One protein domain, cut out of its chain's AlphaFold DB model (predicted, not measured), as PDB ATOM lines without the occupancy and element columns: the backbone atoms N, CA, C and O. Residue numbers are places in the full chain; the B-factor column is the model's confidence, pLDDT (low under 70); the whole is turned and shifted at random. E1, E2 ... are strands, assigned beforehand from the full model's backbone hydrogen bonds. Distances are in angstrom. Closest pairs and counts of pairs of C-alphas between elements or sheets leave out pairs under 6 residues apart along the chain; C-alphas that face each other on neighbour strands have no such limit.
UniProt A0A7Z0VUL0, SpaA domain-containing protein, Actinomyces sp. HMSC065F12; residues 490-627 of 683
ATOM      1  N   LEU A 490      42.954  11.397  -0.815       96.38
ATOM      2  CA  LEU A 490      43.636  11.818   0.404       96.38
ATOM      3  C   LEU A 490      44.741  10.811   0.724       96.38
ATOM      4  O   LEU A 490      44.547   9.607   0.592       96.38
ATOM      5  N   SER A 491      45.889  11.309   1.174       96.94
ATOM      6  CA  SER A 491      46.952  10.519   1.794       96.94
ATOM      7  C   SER A 491      47.355  11.184   3.108       96.94
ATOM      8  O   SER A 491      47.712  12.364   3.138       96.94
ATOM      9  N   LYS A 492      47.267  10.436   4.205       97.19
ATOM     10  CA  LYS A 492      47.480  10.908   5.570       97.19
ATOM     11  C   LYS A 492      48.660  10.174   6.186       97.19
ATOM     12  O   LYS A 492      48.614   8.960   6.371       97.19
ATOM     13  N   VAL A 493      49.719  10.915   6.503       95.94
ATOM     14  CA  VAL A 493      50.994  10.318   6.932       95.94
ATOM     15  C   VAL A 493      51.656  11.064   8.089       95.94
ATOM     16  O   VAL A 493      51.449  12.261   8.290       95.94
ATOM     17  N   SER A 494      52.524  10.370   8.819       93.31
ATOM     18  CA  SER A 494      53.399  10.958   9.830       93.31
ATOM     19  C   SER A 494      54.347  12.004   9.227       93.31
ATOM     20  O   SER A 494      54.999  11.797   8.189       93.31
ATOM     21  N   THR A 495      54.488  13.142   9.910       90.75
ATOM     22  CA  THR A 495      55.458  14.192   9.572       90.75
ATOM     23  C   THR A 495      56.900  13.692   9.678       90.75
ATOM     24  O   THR A 495      57.731  14.124   8.878       90.75
ATOM     25  N   LEU A 496      57.190  12.730  10.561       87.69
ATOM     26  CA  LEU A 496      58.536  12.192  10.780       87.69
ATOM     27  C   LEU A 496      58.964  11.261   9.633       87.69
ATOM     28  O   LEU A 496      59.761  11.643   8.779       87.69
ATOM     29  N   ASP A 497      58.362  10.080   9.539       87.88
ATOM     30  CA  ASP A 497      58.850   8.947   8.734       87.88
ATOM     31  C   ASP A 497      57.988   8.614   7.499       87.88
ATOM     32  O   ASP A 497      58.402   7.824   6.658       87.88
ATOM     33  N   LYS A 498      56.837   9.286   7.343       91.81
ATOM     34  CA  LYS A 498      55.811   9.036   6.306       91.81
ATOM     35  C   LYS A 498      55.024   7.728   6.487       91.81
ATOM     36  O   LYS A 498      54.371   7.301   5.540       91.81
ATOM     37  N   THR A 499      55.017   7.131   7.681       93.19
ATOM     38  CA  THR A 499      54.070   6.048   7.996       93.19
ATOM     39  C   THR A 499      52.619   6.506   7.787       93.19
ATOM     40  O   THR A 499      52.301   7.654   8.113       93.19
ATOM     41  N   PRO A 500      51.732   5.661   7.231       96.12
ATOM     42  CA  PRO A 500      50.314   5.985   7.113       96.12
ATOM     43  C   PRO A 500      49.612   6.140   8.465       96.12
ATOM     44  O   PRO A 500      49.965   5.472   9.435       96.12
ATOM     45  N   ILE A 501      48.585   6.993   8.515       95.88
ATOM     46  CA  ILE A 501      47.730   7.175   9.695       95.88
ATOM     47  C   ILE A 501      46.285   6.832   9.319       95.88
ATOM     48  O   ILE A 501      45.571   7.640   8.717       95.88
ATOM     49  N   ALA A 502      45.871   5.626   9.692       96.69
ATOM     50  CA  ALA A 502      44.490   5.160   9.609       96.69
ATOM     51  C   ALA A 502      43.587   5.862  10.634       96.69
ATOM     52  O   ALA A 502      44.072   6.321  11.665       96.69
ATOM     53  N   GLY A 503      42.277   5.916  10.383       96.06
ATOM     54  CA  GLY A 503      41.284   6.407  11.346       96.06
ATOM     55  C   GLY A 503      41.311   7.915  11.634       96.06
ATOM     56  O   GLY A 503      40.727   8.342  12.627       96.06
ATOM     57  N   ALA A 504      41.973   8.729  10.806       96.69
ATOM     58  CA  ALA A 504      41.893  10.187  10.900       96.69
ATOM     59  C   ALA A 504      40.596  10.693  10.246       96.69
ATOM     60  O   ALA A 504      40.233  10.242   9.159       96.69
ATOM     61  N   GLU A 505      39.912  11.637  10.895       97.69
ATOM     62  CA  GLU A 505      38.616  12.162  10.463       97.69
ATOM     63  C   GLU A 505      38.731  13.546   9.809       97.69
ATOM     64  O   GLU A 505      39.374  14.452  10.352       97.69
ATOM     65  N   PHE A 506      38.013  13.752   8.702       97.38
ATOM     66  CA  PHE A 506      37.944  15.039   8.007       97.38
ATOM     67  C   PHE A 506      36.523  15.441   7.601       97.38
ATOM     68  O   PHE A 506      35.697  14.610   7.226       97.38
ATOM     69  N   GLU A 507      36.279  16.748   7.574       96.50
ATOM     70  CA  GLU A 507      35.125  17.379   6.930       96.50
ATOM     71  C   GLU A 507      35.574  18.031   5.610       96.50
ATOM     72  O   GLU A 507      36.642  18.648   5.548       96.50
ATOM     73  N   LEU A 508      34.772  17.901   4.547       96.44
ATOM     74  CA  LEU A 508      35.058  18.480   3.229       96.44
ATOM     75  C   LEU A 508      34.209  19.733   2.988       96.44
ATOM     76  O   LEU A 508      33.002  19.740   3.244       96.44
ATOM     77  N   TYR A 509      34.832  20.773   2.439       95.38
ATOM     78  CA  TYR A 509      34.172  22.023   2.079       95.38
ATOM     79  C   TYR A 509      34.554  22.473   0.665       95.38
ATOM     80  O   TYR A 509      35.722  22.422   0.280       95.38
ATOM     81  N   GLN A 510      33.574  22.958  -0.094       95.00
ATOM     82  CA  GLN A 510      33.769  23.673  -1.356       95.00
ATOM     83  C   GLN A 510      33.918  25.170  -1.071       95.00
ATOM     84  O   GLN A 510      33.139  25.714  -0.286       95.00
ATOM     85  N   VAL A 511      34.868  25.847  -1.718       92.81
ATOM     86  CA  VAL A 511      34.906  27.318  -1.741       92.81
ATOM     87  C   VAL A 511      33.898  27.810  -2.775       92.81
ATOM     88  O   VAL A 511      33.917  27.356  -3.917       92.81
ATOM     89  N   ILE A 512      33.025  28.731  -2.369       91.12
ATOM     90  CA  ILE A 512      32.029  29.361  -3.241       91.12
ATOM     91  C   ILE A 512      32.485  30.789  -3.527       91.12
ATOM     92  O   ILE A 512      32.755  31.551  -2.596       91.12
ATOM     93  N   ASP A 513      32.570  31.149  -4.805       87.19
ATOM     94  CA  ASP A 513      32.769  32.537  -5.215       87.19
ATOM     95  C   ASP A 513      31.439  33.304  -5.045       87.19
ATOM     96  O   ASP A 513      30.421  32.848  -5.567       87.19
ATOM     97  N   PRO A 514      31.394  34.415  -4.286       85.00
ATOM     98  CA  PRO A 514      30.181  35.204  -4.091       85.00
ATOM     99  C   PRO A 514      29.955  36.263  -5.185       85.00
ATOM    100  O   PRO A 514      29.052  37.089  -5.043       85.00
ATOM    101  N   THR A 515      30.766  36.295  -6.247       87.50
ATOM    102  CA  THR A 515      30.545  37.185  -7.393       87.50
ATOM    103  C   THR A 515      29.473  36.646  -8.344       87.50
ATOM    104  O   THR A 515      29.228  35.446  -8.448       87.50
ATOM    105  N   VAL A 516      28.793  37.568  -9.028       87.12
ATOM    106  CA  VAL A 516      27.838  37.266 -10.101       87.12
ATOM    107  C   VAL A 516      28.613  37.132 -11.413       87.12
ATOM    108  O   VAL A 516      29.505  37.939 -11.677       87.12
ATOM    109  N   SER A 517      28.275  36.135 -12.231       87.19
ATOM    110  CA  SER A 517      28.973  35.880 -13.499       87.19
ATOM    111  C   SER A 517      28.719  36.957 -14.567       87.19
ATOM    112  O   SER A 517      27.812  37.785 -14.442       87.19
ATOM    113  N   ALA A 518      29.474  36.898 -15.670       84.31
ATOM    114  CA  ALA A 518      29.327  37.810 -16.808       84.31
ATOM    115  C   ALA A 518      27.901  37.834 -17.393       84.31
ATOM    116  O   ALA A 518      27.405  38.908 -17.729       84.31
ATOM    117  N   CYS A 519      27.218  36.683 -17.469       87.75
ATOM    118  CA  CYS A 519      25.824  36.600 -17.916       87.75
ATOM    119  C   CYS A 519      24.783  36.631 -16.785       87.75
ATOM    120  O   CYS A 519      23.602  36.389 -17.034       87.75
ATOM    121  N   GLY A 520      25.178  36.957 -15.552       84.12
ATOM    122  CA  GLY A 520      24.245  37.163 -14.445       84.12
ATOM    123  C   GLY A 520      23.876  35.907 -13.650       84.12
ATOM    124  O   GLY A 520      22.911  35.956 -12.880       84.12
ATOM    125  N   VAL A 521      24.618  34.797 -13.787       86.50
ATOM    126  CA  VAL A 521      24.454  33.618 -12.922       86.50
ATOM    127  C   VAL A 521      24.674  34.059 -11.479       86.50
ATOM    128  O   VAL A 521      25.735  34.572 -11.122       86.50
ATOM    129  N   GLN A 522      23.642  33.885 -10.655       84.75
ATOM    130  CA  GLN A 522      23.728  34.172  -9.230       84.75
ATOM    131  C   GLN A 522      24.475  33.028  -8.534       84.75
ATOM    132  O   GLN A 522      24.122  31.866  -8.764       84.75
ATOM    133  N   PRO A 523      25.470  33.319  -7.680       84.44
ATOM    134  CA  PRO A 523      26.136  32.290  -6.902       84.44
ATOM    135  C   PRO A 523      25.148  31.692  -5.899       84.44
ATOM    136  O   PRO A 523      24.423  32.405  -5.201       84.44
ATOM    137  N   ASP A 524      25.116  30.366  -5.818       83.44
ATOM    138  CA  ASP A 524      24.271  29.667  -4.858       83.44
ATOM    139  C   ASP A 524      24.910  29.723  -3.460       83.44
ATOM    140  O   ASP A 524      25.804  28.948  -3.114       83.44
ATOM    141  N   LEU A 525      24.444  30.684  -2.659       86.94
ATOM    142  CA  LEU A 525      24.908  30.933  -1.293       86.94
ATOM    143  C   LEU A 525      24.147  30.120  -0.225       86.94
ATOM    144  O   LEU A 525      24.388  30.305   0.970       86.94
ATOM    145  N   THR A 526      23.258  29.203  -0.620       86.19
ATOM    146  CA  THR A 526      22.509  28.336   0.311       86.19
ATOM    147  C   THR A 526      23.470  27.475   1.142       86.19
ATOM    148  O   THR A 526      24.488  27.010   0.629       86.19
ATOM    149  N   ASP A 527      23.199  27.282   2.434       88.56
ATOM    150  CA  ASP A 527      24.043  26.495   3.353       88.56
ATOM    151  C   ASP A 527      25.550  26.848   3.321       88.56
ATOM    152  O   ASP A 527      26.419  26.016   3.611       88.56
ATOM    153  N   THR A 528      25.878  28.097   2.961       90.75
ATOM    154  CA  THR A 528      27.245  28.618   3.044       90.75
ATOM    155  C   THR A 528      27.549  29.188   4.426       90.75
ATOM    156  O   THR A 528      26.673  29.589   5.193       90.75
ATOM    157  N   SER A 529      28.834  29.208   4.757       91.25
ATOM    158  CA  SER A 529      29.387  29.742   6.000       91.25
ATOM    159  C   SER A 529      30.714  30.440   5.711       91.25
ATOM    160  O   SER A 529      31.360  30.151   4.703       91.25
ATOM    161  N   THR A 530      31.136  31.352   6.582       89.50
ATOM    162  CA  THR A 530      32.427  32.041   6.442       89.50
ATOM    163  C   THR A 530      33.476  31.373   7.324       89.50
ATOM    164  O   THR A 530      33.271  31.237   8.530       89.50
ATOM    165  N   VAL A 531      34.617  31.000   6.744       86.56
ATOM    166  CA  VAL A 531      35.783  30.476   7.473       86.56
ATOM    167  C   VAL A 531      37.006  31.354   7.229       86.56
ATOM    168  O   VAL A 531      37.260  31.778   6.104       86.56
ATOM    169  N   ASN A 532      37.780  31.614   8.282       82.56
ATOM    170  CA  ASN A 532      39.049  32.330   8.178       82.56
ATOM    171  C   ASN A 532      40.182  31.314   8.017       82.56
ATOM    172  O   ASN A 532      40.412  30.503   8.909       82.56
ATOM    173  N   ILE A 533      40.876  31.349   6.880       76.25
ATOM    174  CA  ILE A 533      41.978  30.434   6.557       76.25
ATOM    175  C   ILE A 533      43.177  31.266   6.106       76.25
ATOM    176  O   ILE A 533      43.357  31.570   4.927       76.25
ATOM    177  N   CYS A 534      43.994  31.656   7.082       68.44
ATOM    178  CA  CYS A 534      45.259  32.352   6.872       68.44
ATOM    179  C   CYS A 534      46.445  31.378   6.986       68.44
ATOM    180  O   CYS A 534      46.399  30.451   7.795       68.44
ATOM    181  N   PRO A 535      47.563  31.619   6.276       58.53
ATOM    182  CA  PRO A 535      48.829  30.967   6.587       58.53
ATOM    183  C   PRO A 535      49.261  31.286   8.027       58.53
ATOM    184  O   PRO A 535      49.331  32.459   8.407       58.53
ATOM    185  N   LEU A 536      49.585  30.256   8.813       55.94
ATOM    186  CA  LEU A 536      50.139  30.414  10.161       55.94
ATOM    187  C   LEU A 536      51.477  31.160  10.093       55.94
ATOM    188  O   LEU A 536      52.438  30.686   9.482       55.94
ATOM    189  N   LYS A 537      51.565  32.318  10.754       46.44
ATOM    190  CA  LYS A 537      52.776  33.145  10.784       46.44
ATOM    191  C   LYS A 537      53.338  33.137  12.201       46.44
ATOM    192  O   LYS A 537      52.745  33.695  13.117       46.44
ATOM    193  N   ASN A 538      54.477  32.466  12.385       46.19
ATOM    194  CA  ASN A 538      55.115  32.235  13.689       46.19
ATOM    195  C   ASN A 538      54.192  31.560  14.732       46.19
ATOM    196  O   ASN A 538      54.274  31.867  15.919       46.19
ATOM    197  N   GLY A 539      53.310  30.653  14.297       50.41
ATOM    198  CA  GLY A 539      52.386  29.929  15.185       50.41
ATOM    199  C   GLY A 539      51.153  30.722  15.632       50.41
ATOM    200  O   GLY A 539      50.377  30.212  16.433       50.41
ATOM    201  N   ALA A 540      50.949  31.934  15.111       45.59
ATOM    202  CA  ALA A 540      49.702  32.679  15.248       45.59
ATOM    203  C   ALA A 540      48.924  32.677  13.924       45.59
ATOM    204  O   ALA A 540      49.516  32.720  12.837       45.59
ATOM    205  N   GLU A 541      47.596  32.676  14.015       53.31
ATOM    206  CA  GLU A 541      46.738  33.021  12.886       53.31
ATOM    207  C   GLU A 541      46.960  34.492  12.519       53.31
ATOM    208  O   GLU A 541      46.880  35.389  13.361       53.31
ATOM    209  N   ASN A 542      47.241  34.750  11.244       51.94
ATOM    210  CA  ASN A 542      47.038  36.080  10.683       51.94
ATOM    211  C   ASN A 542      45.517  36.327  10.555       51.94
ATOM    212  O   ASN A 542      44.741  35.380  10.445       51.94
ATOM    213  N   THR A 543      45.080  37.584  10.563       55.84
ATOM    214  CA  THR A 543      43.651  37.969  10.547       55.84
ATOM    215  C   THR A 543      43.333  38.982   9.443       55.84
ATOM    216  O   THR A 543      42.425  39.805   9.561       55.84
ATOM    217  N   ALA A 544      44.096  38.931   8.348       60.09
ATOM    218  CA  ALA A 544      43.873  39.762   7.170       60.09
ATOM    219  C   ALA A 544      42.515  39.441   6.500       60.09
ATOM    220  O   ALA A 544      42.167  38.261   6.399       60.09
ATOM    221  N   PRO A 545      41.775  40.444   5.976       56.56
ATOM    222  CA  PRO A 545      40.485  40.223   5.305       56.56
ATOM    223  C   PRO A 545      40.542  39.212   4.149       56.56
ATOM    224  O   PRO A 545      39.599  38.457   3.941       56.56
ATOM    225  N   GLU A 546      41.682  39.148   3.452       64.88
ATOM    226  CA  GLU A 546      41.986  38.225   2.345       64.88
ATOM    227  C   GLU A 546      41.901  36.728   2.721       64.88
ATOM    228  O   GLU A 546      41.864  35.869   1.843       64.88
ATOM    229  N   CYS A 547      41.866  36.398   4.015       72.88
ATOM    230  CA  CYS A 547      41.760  35.024   4.511       72.88
ATOM    231  C   CYS A 547      40.318  34.548   4.745       72.88
ATOM    232  O   CYS A 547      40.113  33.364   5.015       72.88
ATOM    233  N   SER A 548      39.325  35.438   4.669       83.69
ATOM    234  CA  SER A 548      37.908  35.092   4.818       83.69
ATOM    235  C   SER A 548      37.391  34.415   3.547       83.69
ATOM    236  O   SER A 548      37.383  35.029   2.481       83.69
ATOM    237  N   LYS A 549      36.913  33.169   3.650       88.00
ATOM    238  CA  LYS A 549      36.343  32.404   2.529       88.00
ATOM    239  C   LYS A 549      34.902  31.992   2.800       88.00
ATOM    240  O   LYS A 549      34.605  31.429   3.853       88.00
ATOM    241  N   THR A 550      34.031  32.215   1.818       91.75
ATOM    242  CA  THR A 550      32.682  31.640   1.771       91.75
ATOM    243  C   THR A 550      32.786  30.174   1.362       91.75
ATOM    244  O   THR A 550      33.385  29.852   0.334       91.75
ATOM    245  N   VAL A 551      32.241  29.272   2.177       93.44
ATOM    246  CA  VAL A 551      32.368  27.823   1.981       93.44
ATOM    247  C   VAL A 551      31.068  27.076   2.255       93.44
ATOM    248  O   VAL A 551      30.329  27.405   3.182       93.44
ATOM    249  N   ARG A 552      30.823  26.021   1.477       94.44
ATOM    250  CA  ARG A 552      29.719  25.064   1.645       94.44
ATOM    251  C   ARG A 552      30.285  23.721   2.099       94.44
ATOM    252  O   ARG A 552      31.243  23.241   1.497       94.44
ATOM    253  N   ARG A 553      29.708  23.095   3.130       93.62
ATOM    254  CA  ARG A 553      30.063  21.713   3.508       93.62
ATOM    255  C   ARG A 553      29.561  20.745   2.435       93.62
ATOM    256  O   ARG A 553      28.421  20.865   2.001       93.62
ATOM    257  N   ILE A 554      30.385  19.777   2.046       93.50
ATOM    258  CA  ILE A 554      30.047  18.756   1.050       93.50
ATOM    259  C   ILE A 554      30.075  17.371   1.698       93.50
ATOM    260  O   ILE A 554      31.042  17.018   2.370       93.50
ATOM    261  N   THR A 555      29.030  16.585   1.445       91.75
ATOM    262  CA  THR A 555      28.955  15.156   1.777       91.75
ATOM    263  C   THR A 555      29.104  14.338   0.496       91.75
ATOM    264  O   THR A 555      28.571  14.732  -0.538       91.75
ATOM    265  N   LEU A 556      29.823  13.214   0.559       91.94
ATOM    266  CA  LEU A 556      30.010  12.270  -0.549       91.94
ATOM    267  C   LEU A 556      29.488  10.883  -0.151       91.94
ATOM    268  O   LEU A 556      29.536  10.530   1.024       91.94
ATOM    269  N   ASP A 557      29.042  10.085  -1.123       88.12
ATOM    270  CA  ASP A 557      28.301   8.827  -0.895       88.12
ATOM    271  C   ASP A 557      29.050   7.761  -0.070       88.12
ATOM    272  O   ASP A 557      28.431   6.855   0.482       88.12
ATOM    273  N   ASN A 558      30.381   7.855   0.017       90.50
ATOM    274  CA  ASN A 558      31.238   6.964   0.805       90.50
ATOM    275  C   ASN A 558      31.792   7.605   2.096       90.50
ATOM    276  O   ASN A 558      32.722   7.067   2.695       90.50
ATOM    277  N   MET A 559      31.251   8.748   2.529       92.69
ATOM    278  CA  MET A 559      31.527   9.323   3.849       92.69
ATOM    279  C   MET A 559      30.718   8.612   4.939       92.69
ATOM    280  O   MET A 559      29.534   8.332   4.765       92.69
ATOM    281  N   THR A 560      31.325   8.388   6.104       90.25
ATOM    282  CA  THR A 560      30.614   7.927   7.308       90.25
ATOM    283  C   THR A 560      30.151   9.144   8.101       90.25
ATOM    284  O   THR A 560      30.961  10.012   8.414       90.25
ATOM    285  N   ASP A 561      28.849   9.253   8.380       88.44
ATOM    286  CA  ASP A 561      28.231  10.368   9.121       88.44
ATOM    287  C   ASP A 561      28.629  11.777   8.619       88.44
ATOM    288  O   ASP A 561      28.795  12.727   9.386       88.44
ATOM    289  N   GLY A 562      28.812  11.924   7.299       88.94
ATOM    290  CA  GLY A 562      29.240  13.184   6.677       88.94
ATOM    291  C   GLY A 562      30.708  13.554   6.932       88.94
ATOM    292  O   GLY A 562      31.068  14.729   6.793       88.94
ATOM    293  N   LYS A 563      31.541  12.581   7.321       94.62
ATOM    294  CA  LYS A 563      32.998  12.681   7.455       94.62
ATOM    295  C   LYS A 563      33.724  11.699   6.535       94.62
ATOM    296  O   LYS A 563      33.269  10.587   6.269       94.62
ATOM    297  N   ILE A 564      34.918  12.094   6.119       96.56
ATOM    298  CA  ILE A 564      35.940  11.198   5.578       96.56
ATOM    299  C   ILE A 564      36.665  10.546   6.756       96.56
ATOM    300  O   ILE A 564      37.006  11.241   7.712       96.56
ATOM    301  N   ILE A 565      36.932   9.243   6.666       96.75
ATOM    302  CA  ILE A 565      37.767   8.492   7.612       96.75
ATOM    303  C   ILE A 565      38.852   7.785   6.794       96.75
ATOM    304  O   ILE A 565      38.534   7.210   5.753       96.75
ATOM    305  N   THR A 566      40.116   7.846   7.225       96.75
ATOM    306  CA  THR A 566      41.216   7.190   6.496       96.75
ATOM    307  C   THR A 566      41.286   5.680   6.741       96.75
ATOM    308  O   THR A 566      41.083   5.209   7.863       96.75
ATOM    309  N   ASP A 567      41.589   4.924   5.685       96.19
ATOM    310  CA  ASP A 567      41.756   3.465   5.697       96.19
ATOM    311  C   ASP A 567      43.087   3.008   6.336       96.19
ATOM    312  O   ASP A 567      43.859   3.821   6.848       96.19
ATOM    313  N   ALA A 568      43.355   1.696   6.354       94.75
ATOM    314  CA  ALA A 568      44.560   1.121   6.966       94.75
ATOM    315  C   ALA A 568      45.862   1.619   6.303       94.75
ATOM    316  O   ALA A 568      46.893   1.756   6.962       94.75
ATOM    317  N   GLU A 569      45.787   1.949   5.017       95.75
ATOM    318  CA  GLU A 569      46.835   2.529   4.185       95.75
ATOM    319  C   GLU A 569      46.927   4.064   4.337       95.75
ATOM    320  O   GLU A 569      47.693   4.723   3.625       95.75
ATOM    321  N   GLY A 570      46.185   4.645   5.291       95.38
ATOM    322  CA  GLY A 570      46.126   6.079   5.579       95.38
ATOM    323  C   GLY A 570      45.530   6.899   4.436       95.38
ATOM    324  O   GLY A 570      45.774   8.103   4.352       95.38
ATOM    325  N   ALA A 571      44.791   6.268   3.532       96.56
ATOM    326  CA  ALA A 571      44.228   6.882   2.347       96.56
ATOM    327  C   ALA A 571      42.716   7.114   2.483       96.56
ATOM    328  O   ALA A 571      42.056   6.673   3.423       96.56
ATOM    329  N   TYR A 572      42.170   7.869   1.536       95.69
ATOM    330  CA  TYR A 572      40.750   7.859   1.202       95.69
ATOM    331  C   TYR A 572      40.606   8.245  -0.272       95.69
ATOM    332  O   TYR A 572      41.311   9.131  -0.760       95.69
ATOM    333  N   VAL A 573      39.691   7.593  -0.983       93.44
ATOM    334  CA  VAL A 573      39.409   7.845  -2.402       93.44
ATOM    335  C   VAL A 573      37.989   8.395  -2.508       93.44
ATOM    336  O   VAL A 573      37.031   7.722  -2.120       93.44
ATOM    337  N   ALA A 574      37.836   9.611  -3.033       91.19
ATOM    338  CA  ALA A 574      36.513  10.162  -3.311       91.19
ATOM    339  C   ALA A 574      35.836   9.409  -4.477       91.19
ATOM    340  O   ALA A 574      36.532   8.934  -5.383       91.19
ATOM    341  N   PRO A 575      34.492   9.313  -4.515       88.44
ATOM    342  CA  PRO A 575      33.795   8.715  -5.646       88.44
ATOM    343  C   PRO A 575      34.114   9.475  -6.942       88.44
ATOM    344  O   PRO A 575      34.257  10.697  -6.949       88.44
ATOM    345  N   LYS A 576      34.241   8.759  -8.064       83.44
ATOM    346  CA  LYS A 576      34.511   9.402  -9.359       83.44
ATOM    347  C   LYS A 576      33.344  10.314  -9.751       83.44
ATOM    348  O   LYS A 576      32.191   9.938  -9.578       83.44
ATOM    349  N   GLN A 577      33.661  11.473 -10.330       81.44
ATOM    350  CA  GLN A 577      32.684  12.460 -10.811       81.44
ATOM    351  C   GLN A 577      31.737  13.013  -9.721       81.44
ATOM    352  O   GLN A 577      30.611  13.416 -10.015       81.44
ATOM    353  N   SER A 578      32.191  13.081  -8.465       84.25
ATOM    354  CA  SER A 578      31.387  13.569  -7.338       84.25
ATOM    355  C   SER A 578      31.554  15.064  -7.029       84.25
ATOM    356  O   SER A 578      30.661  15.659  -6.431       84.25
ATOM    357  N   LEU A 579      32.672  15.689  -7.422       88.69
ATOM    358  CA  LEU A 579      32.989  17.095  -7.121       88.69
ATOM    359  C   LEU A 579      32.875  18.007  -8.345       88.69
ATOM    360  O   LEU A 579      33.051  17.565  -9.478       88.69
ATOM    361  N   ALA A 580      32.629  19.299  -8.123       88.06
ATOM    362  CA  ALA A 580      32.774  20.299  -9.176       88.06
ATOM    363  C   ALA A 580      34.248  20.381  -9.605       88.06
ATOM    364  O   ALA A 580      35.154  20.338  -8.772       88.06
ATOM    365  N   SER A 581      34.482  20.472 -10.910       88.50
ATOM    366  CA  SER A 581      35.827  20.591 -11.478       88.50
ATOM    367  C   SER A 581      36.173  22.035 -11.775       88.50
ATOM    368  O   SER A 581      35.284  22.854 -12.011       88.50
ATOM    369  N   ASP A 582      37.474  22.327 -11.799       88.44
ATOM    370  CA  ASP A 582      37.998  23.692 -11.844       88.44
ATOM    371  C   ASP A 582      37.407  24.517 -10.685       88.44
ATOM    372  O   ASP A 582      36.645  25.467 -10.852       88.44
ATOM    373  N   THR A 583      37.639  24.016  -9.467       90.69
ATOM    374  CA  THR A 583      37.046  24.516  -8.218       90.69
ATOM    375  C   THR A 583      37.998  24.269  -7.045       90.69
ATOM    376  O   THR A 583      38.672  23.236  -6.970       90.69
ATOM    377  N   THR A 584      38.059  25.223  -6.112       92.75
ATOM    378  CA  THR A 584      38.863  25.110  -4.884       92.75
ATOM    379  C   THR A 584      38.077  24.404  -3.779       92.75
ATOM    380  O   THR A 584      36.927  24.745  -3.499       92.75
ATOM    381  N   TYR A 585      38.731  23.466  -3.104       94.75
ATOM    382  CA  TYR A 585      38.205  22.703  -1.980       94.75
ATOM    383  C   TYR A 585      39.123  22.799  -0.755       94.75
ATOM    384  O   TYR A 585      40.304  23.147  -0.835       94.75
ATOM    385  N   LEU A 586      38.550  22.503   0.406       94.31
ATOM    386  CA  LEU A 586      39.190  22.577   1.709       94.31
ATOM    387  C   LEU A 586      38.860  21.305   2.491       94.31
ATOM    388  O   LEU A 586      37.690  20.991   2.712       94.31
ATOM    389  N   LEU A 587      39.890  20.592   2.936       94.94
ATOM    390  CA  LEU A 587      39.767  19.576   3.976       94.94
ATOM    391  C   LEU A 587      39.995  20.230   5.334       94.94
ATOM    392  O   LEU A 587      40.966  20.969   5.515       94.94
ATOM    393  N   LYS A 588      39.123  19.912   6.285       95.00
ATOM    394  CA  LYS A 588      39.254  20.252   7.699       95.00
ATOM    395  C   LYS A 588      39.465  18.967   8.486       95.00
ATOM    396  O   LYS A 588      38.539  18.169   8.597       95.00
ATOM    397  N   GLU A 589      40.659  18.754   9.020       95.19
ATOM    398  CA  GLU A 589      40.913  17.661   9.959       95.19
ATOM    399  C   GLU A 589      40.175  17.948  11.275       95.19
ATOM    400  O   GLU A 589      40.308  19.038  11.836       95.19
ATOM    401  N   VAL A 590      39.364  16.996  11.744       94.94
ATOM    402  CA  VAL A 590      38.556  17.144  12.972       94.94
ATOM    403  C   VAL A 590      38.944  16.171  14.078       94.94
ATOM    404  O   VAL A 590      38.741  16.492  15.248       94.94
ATOM    405  N   ALA A 591      39.556  15.037  13.735       95.19
ATOM    406  CA  ALA A 591      40.182  14.138  14.696       95.19
ATOM    407  C   ALA A 591      41.363  13.395  14.063       95.19
ATOM    408  O   ALA A 591      41.368  13.096  12.869       95.19
ATOM    409  N   VAL A 592      42.345  13.047  14.891       94.75
ATOM    410  CA  VAL A 592      43.452  12.155  14.543       94.75
ATOM    411  C   VAL A 592      43.672  11.202  15.720       94.75
ATOM    412  O   VAL A 592      43.552  11.652  16.862       94.75
ATOM    413  N   PRO A 593      43.940   9.904  15.498       93.06
ATOM    414  CA  PRO A 593      44.166   8.981  16.602       93.06
ATOM    415  C   PRO A 593      45.535   9.179  17.260       93.06
ATOM    416  O   PRO A 593      46.493   9.649  16.638       93.06
ATOM    417  N   ASP A 594      45.628   8.746  18.518       87.56
ATOM    418  CA  ASP A 594      46.886   8.673  19.257       87.56
ATOM    419  C   ASP A 594      47.940   7.841  18.493       87.56
ATOM    420  O   ASP A 594      47.602   6.824  17.879       87.56
ATOM    421  N   PRO A 595      49.230   8.226  18.536       90.62
ATOM    422  CA  PRO A 595      49.799   9.309  19.341       90.62
ATOM    423  C   PRO A 595      49.785  10.689  18.654       90.62
ATOM    424  O   PRO A 595      50.423  11.609  19.157       90.62
ATOM    425  N   TYR A 596      49.157  10.860  17.489       92.94
ATOM    426  CA  TYR A 596      49.317  12.060  16.655       92.94
ATOM    427  C   TYR A 596      48.541  13.287  17.163       92.94
ATOM    428  O   TYR A 596      47.661  13.181  18.012       92.94
ATOM    429  N   ARG A 597      48.857  14.473  16.625       90.56
ATOM    430  CA  ARG A 597      48.128  15.728  16.898       90.56
ATOM    431  C   ARG A 597      47.886  16.563  15.636       90.56
ATOM    432  O   ARG A 597      48.555  16.371  14.621       90.56
ATOM    433  N   ILE A 598      46.948  17.506  15.700       89.00
ATOM    434  CA  ILE A 598      46.600  18.418  14.596       89.00
ATOM    435  C   ILE A 598      47.276  19.779  14.835       89.00
ATOM    436  O   ILE A 598      46.861  20.521  15.720       89.00
ATOM    437  N   ASP A 599      48.304  20.113  14.044       81.62
ATOM    438  CA  ASP A 599      48.999  21.418  14.114       81.62
ATOM    439  C   ASP A 599      48.375  22.483  13.187       81.62
ATOM    440  O   ASP A 599      48.516  23.681  13.424       81.62
ATOM    441  N   ASN A 600      47.676  22.059  12.131       81.50
ATOM    442  CA  ASN A 600      46.843  22.907  11.280       81.50
ATOM    443  C   ASN A 600      45.662  22.072  10.772       81.50
ATOM    444  O   ASN A 600      45.872  21.091  10.063       81.50
ATOM    445  N   ALA A 601      44.436  22.474  11.105       87.50
ATOM    446  CA  ALA A 601      43.237  21.754  10.690       87.50
ATOM    447  C   ALA A 601      42.928  21.898   9.188       87.50
ATOM    448  O   ALA A 601      42.309  21.005   8.617       87.50
ATOM    449  N   TRP A 602      43.330  22.993   8.531       90.31
ATOM    450  CA  TRP A 602      42.867  23.328   7.178       90.31
ATOM    451  C   TRP A 602      43.907  23.038   6.090       90.31
ATOM    452  O   TRP A 602      44.991  23.625   6.071       90.31
ATOM    453  N   THR A 603      43.541  22.199   5.120       91.12
ATOM    454  CA  THR A 603      44.325  21.935   3.902       91.12
ATOM    455  C   THR A 603      43.521  22.312   2.660       91.12
ATOM    456  O   THR A 603      42.475  21.724   2.393       91.12
ATOM    457  N   GLN A 604      44.015  23.278   1.878       91.69
ATOM    458  CA  GLN A 604      43.427  23.656   0.590       91.69
ATOM    459  C   GLN A 604      43.970  22.786  -0.550       91.69
ATOM    460  O   GLN A 604      45.166  22.504  -0.606       91.69
ATOM    461  N   PHE A 605      43.097  22.432  -1.489       92.38
ATOM    462  CA  PHE A 605      43.448  21.819  -2.767       92.38
ATOM    463  C   PHE A 605      42.491  22.291  -3.869       92.38
ATOM    464  O   PHE A 605      41.429  22.840  -3.584       92.38
ATOM    465  N   ASN A 606      42.848  22.063  -5.133       92.00
ATOM    466  CA  ASN A 606      41.981  22.358  -6.273       92.00
ATOM    467  C   ASN A 606      41.649  21.044  -6.986       92.00
ATOM    468  O   ASN A 606      42.547  20.233  -7.207       92.00
ATOM    469  N   VAL A 607      40.388  20.851  -7.377       91.00
ATOM    470  CA  VAL A 607      40.001  19.795  -8.325       91.00
ATOM    471  C   VAL A 607      40.159  20.385  -9.729       91.00
ATOM    472  O   VAL A 607      39.464  21.355 -10.038       91.00
ATOM    473  N   PRO A 608      41.076  19.879 -10.575       87.88
ATOM    474  CA  PRO A 608      41.290  20.429 -11.911       87.88
ATOM    475  C   PRO A 608      40.138  20.064 -12.856       87.88
ATOM    476  O   PRO A 608      39.338  19.171 -12.566       87.88
ATOM    477  N   LEU A 609      40.073  20.744 -14.002       85.31
ATOM    478  CA  LEU A 609      39.188  20.385 -15.110       85.31
ATOM    479  C   LEU A 609      39.511  18.961 -15.613       85.31
ATOM    480  O   LEU A 609      40.681  18.593 -15.710       85.31
ATOM    481  N   GLN A 610      38.489  18.147 -15.899       82.81
ATOM    482  CA  GLN A 610      38.648  16.707 -16.156       82.81
ATOM    483  C   GLN A 610      38.457  16.371 -17.637       82.81
ATOM    484  O   GLN A 610      37.333  16.258 -18.121       82.81
ATOM    485  N   THR A 611      39.563  16.211 -18.358       73.12
ATOM    486  CA  THR A 611      39.579  15.842 -19.780       73.12
ATOM    487  C   THR A 611      39.162  14.385 -19.997       73.12
ATOM    488  O   THR A 611      39.564  13.506 -19.236       73.12
ATOM    489  N   SER A 612      38.378  14.124 -21.043       58.59
ATOM    490  CA  SER A 612      37.803  12.810 -21.366       58.59
ATOM    491  C   SER A 612      38.749  11.847 -22.088       58.59
ATOM    492  O   SER A 612      38.571  10.634 -21.984       58.59
ATOM    493  N   ASP A 613      39.722  12.377 -22.830       48.19
ATOM    494  CA  ASP A 613      40.244  11.679 -24.016       48.19
ATOM    495  C   ASP A 613      41.453  10.774 -23.749       48.19
ATOM    496  O   ASP A 613      41.872  10.032 -24.634       48.19
ATOM    497  N   ASP A 614      41.989  10.787 -22.526       39.72
ATOM    498  CA  ASP A 614      43.063   9.886 -22.114       39.72
ATOM    499  C   ASP A 614      42.860   9.384 -20.677       39.72
ATOM    500  O   ASP A 614      42.228  10.038 -19.844       39.72
ATOM    501  N   GLN A 615      43.373   8.190 -20.368       41.59
ATOM    502  CA  GLN A 615      42.897   7.382 -19.226       41.59
ATOM    503  C   GLN A 615      43.274   7.917 -17.826       41.59
ATOM    504  O   GLN A 615      42.921   7.316 -16.807       41.59
ATOM    505  N   THR A 616      43.956   9.059 -17.747       47.66
ATOM    506  CA  THR A 616      44.305   9.746 -16.500       47.66
ATOM    507  C   THR A 616      43.306  10.853 -16.162       47.66
ATOM    508  O   THR A 616      43.595  12.037 -16.335       47.66
ATOM    509  N   VAL A 617      42.161  10.469 -15.582       56.62
ATOM    510  CA  VAL A 617      41.323  11.383 -14.778       56.62
ATOM    511  C   VAL A 617      42.227  12.010 -13.715       56.62
ATOM    512  O   VAL A 617      42.687  11.307 -12.808       56.62
ATOM    513  N   SER A 618      42.526  13.305 -13.850       65.69
ATOM    514  CA  SER A 618      43.510  14.007 -13.022       65.69
ATOM    515  C   SER A 618      42.950  14.202 -11.616       65.69
ATOM    516  O   SER A 618      42.319  15.206 -11.288       65.69
ATOM    517  N   THR A 619      43.131  13.161 -10.807       81.94
ATOM    518  CA  THR A 619      42.587  13.007  -9.459       81.94
ATOM    519  C   THR A 619      43.667  13.461  -8.474       81.94
ATOM    520  O   THR A 619      44.571  12.675  -8.179       81.94
ATOM    521  N   PRO A 620      43.655  14.722  -7.999       88.62
ATOM    522  CA  PRO A 620      44.710  15.249  -7.139       88.62
ATOM    523  C   PRO A 620      44.831  14.433  -5.851       88.62
ATOM    524  O   PRO A 620      43.852  14.250  -5.127       88.62
ATOM    525  N   THR A 621      46.047  13.978  -5.546       92.31
ATOM    526  CA  THR A 621      46.371  13.370  -4.252       92.31
ATOM    527  C   THR A 621      46.786  14.459  -3.270       92.31
ATOM    528  O   THR A 621      47.878  15.019  -3.360       92.31
ATOM    529  N   VAL A 622      45.910  14.756  -2.317       93.62
ATOM    530  CA  VAL A 622      46.129  15.716  -1.234       93.62
ATOM    531  C   VAL A 622      46.872  15.010  -0.101       93.62
ATOM    532  O   VAL A 622      46.347  14.069   0.489       93.62
ATOM    533  N   THR A 623      48.099  15.437   0.217       94.12
ATOM    534  CA  THR A 623      48.878  14.845   1.321       94.12
ATOM    535  C   THR A 623      48.807  15.700   2.584       94.12
ATOM    536  O   THR A 623      49.440  16.755   2.651       94.12
ATOM    537  N   VAL A 624      48.114  15.208   3.612       93.44
ATOM    538  CA  VAL A 624      48.050  15.827   4.947       93.44
ATOM    539  C   VAL A 624      49.051  15.133   5.880       93.44
ATOM    540  O   VAL A 624      49.273  13.923   5.777       93.44
ATOM    541  N   LYS A 625      49.715  15.902   6.753       93.62
ATOM    542  CA  LYS A 625      50.854  15.435   7.559       93.62
ATOM    543  C   LYS A 625      50.743  15.880   9.009       93.62
ATOM    544  O   LYS A 625      50.611  17.077   9.263       93.62
ATOM    545  N   ASN A 626      50.885  14.942   9.943       92.62
ATOM    546  CA  ASN A 626      50.747  15.212  11.374       92.62
ATOM    547  C   ASN A 626      51.990  14.747  12.139       92.62
ATOM    548  O   ASN A 626      52.495  13.652  11.880       92.62
ATOM    549  N   PRO A 627      52.504  15.548  13.082       89.38
ATOM    550  CA  PRO A 627      53.509  15.081  14.021       89.38
ATOM    551  C   PRO A 627      52.875  14.197  15.102       89.38
ATOM    552  O   PRO A 627      51.691  14.322  15.429       89.38
TER     553      PRO A 627
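Overview. This is residues 490 to 627 of the 683 residues of the protein "SpaA domain-containing protein" of Actinomyces sp. HMSC065F12 (UniProt A0A7Z0VUL0). With little regular structure, two sheets stand only partly face to face, a strongly twisted one, E3 E4 E2 E6 E7, antiparallel, and a small mixed one, E5 E1 E8, nearest at E7 and E8. The 138 printed residues, with eight named strands and no named helix, are all strand in class, though strands hold only 48. The whole is compact, radius of gyration of the C-alphas 16.3 A, spanning 51 by 42 by 28 A.

Arrangement. Within hydrogen-bond range, E1 (490 to 494) pairs parallel with E8 (621 to 626), N 491 and O 622, 2.9 A, and antiparallel with E5 (571 to 573), N 490 and O 572, 2.8 A. E2 (505 to 511) is the antiparallel neighbour of E4 (548 to 554), N 510 and O 552, 2.8 A, and of E6 (583 to 591), N 507 and O 588, 2.9 A. Hairpins are E3 (528 to 532) with E4, N 529 and O 551, 2.8 A, and E6 with E7 (602 to 607), N 585 and O 605, 2.8 A.

Along the chain. E1 begins at C-alpha 490, (43.636, 11.818, 0.404); E8 ends at C-alpha 626, (50.747, 15.212, 11.374). E6 measures 25.3 A.

Size, cuts and confidence. The printed part has no cut. Links E2 to E3, E3 to E4, E4 to E5 and E7 to E8 are long. Residues 534 to 546 and 612 to 618 have pLDDT under 70.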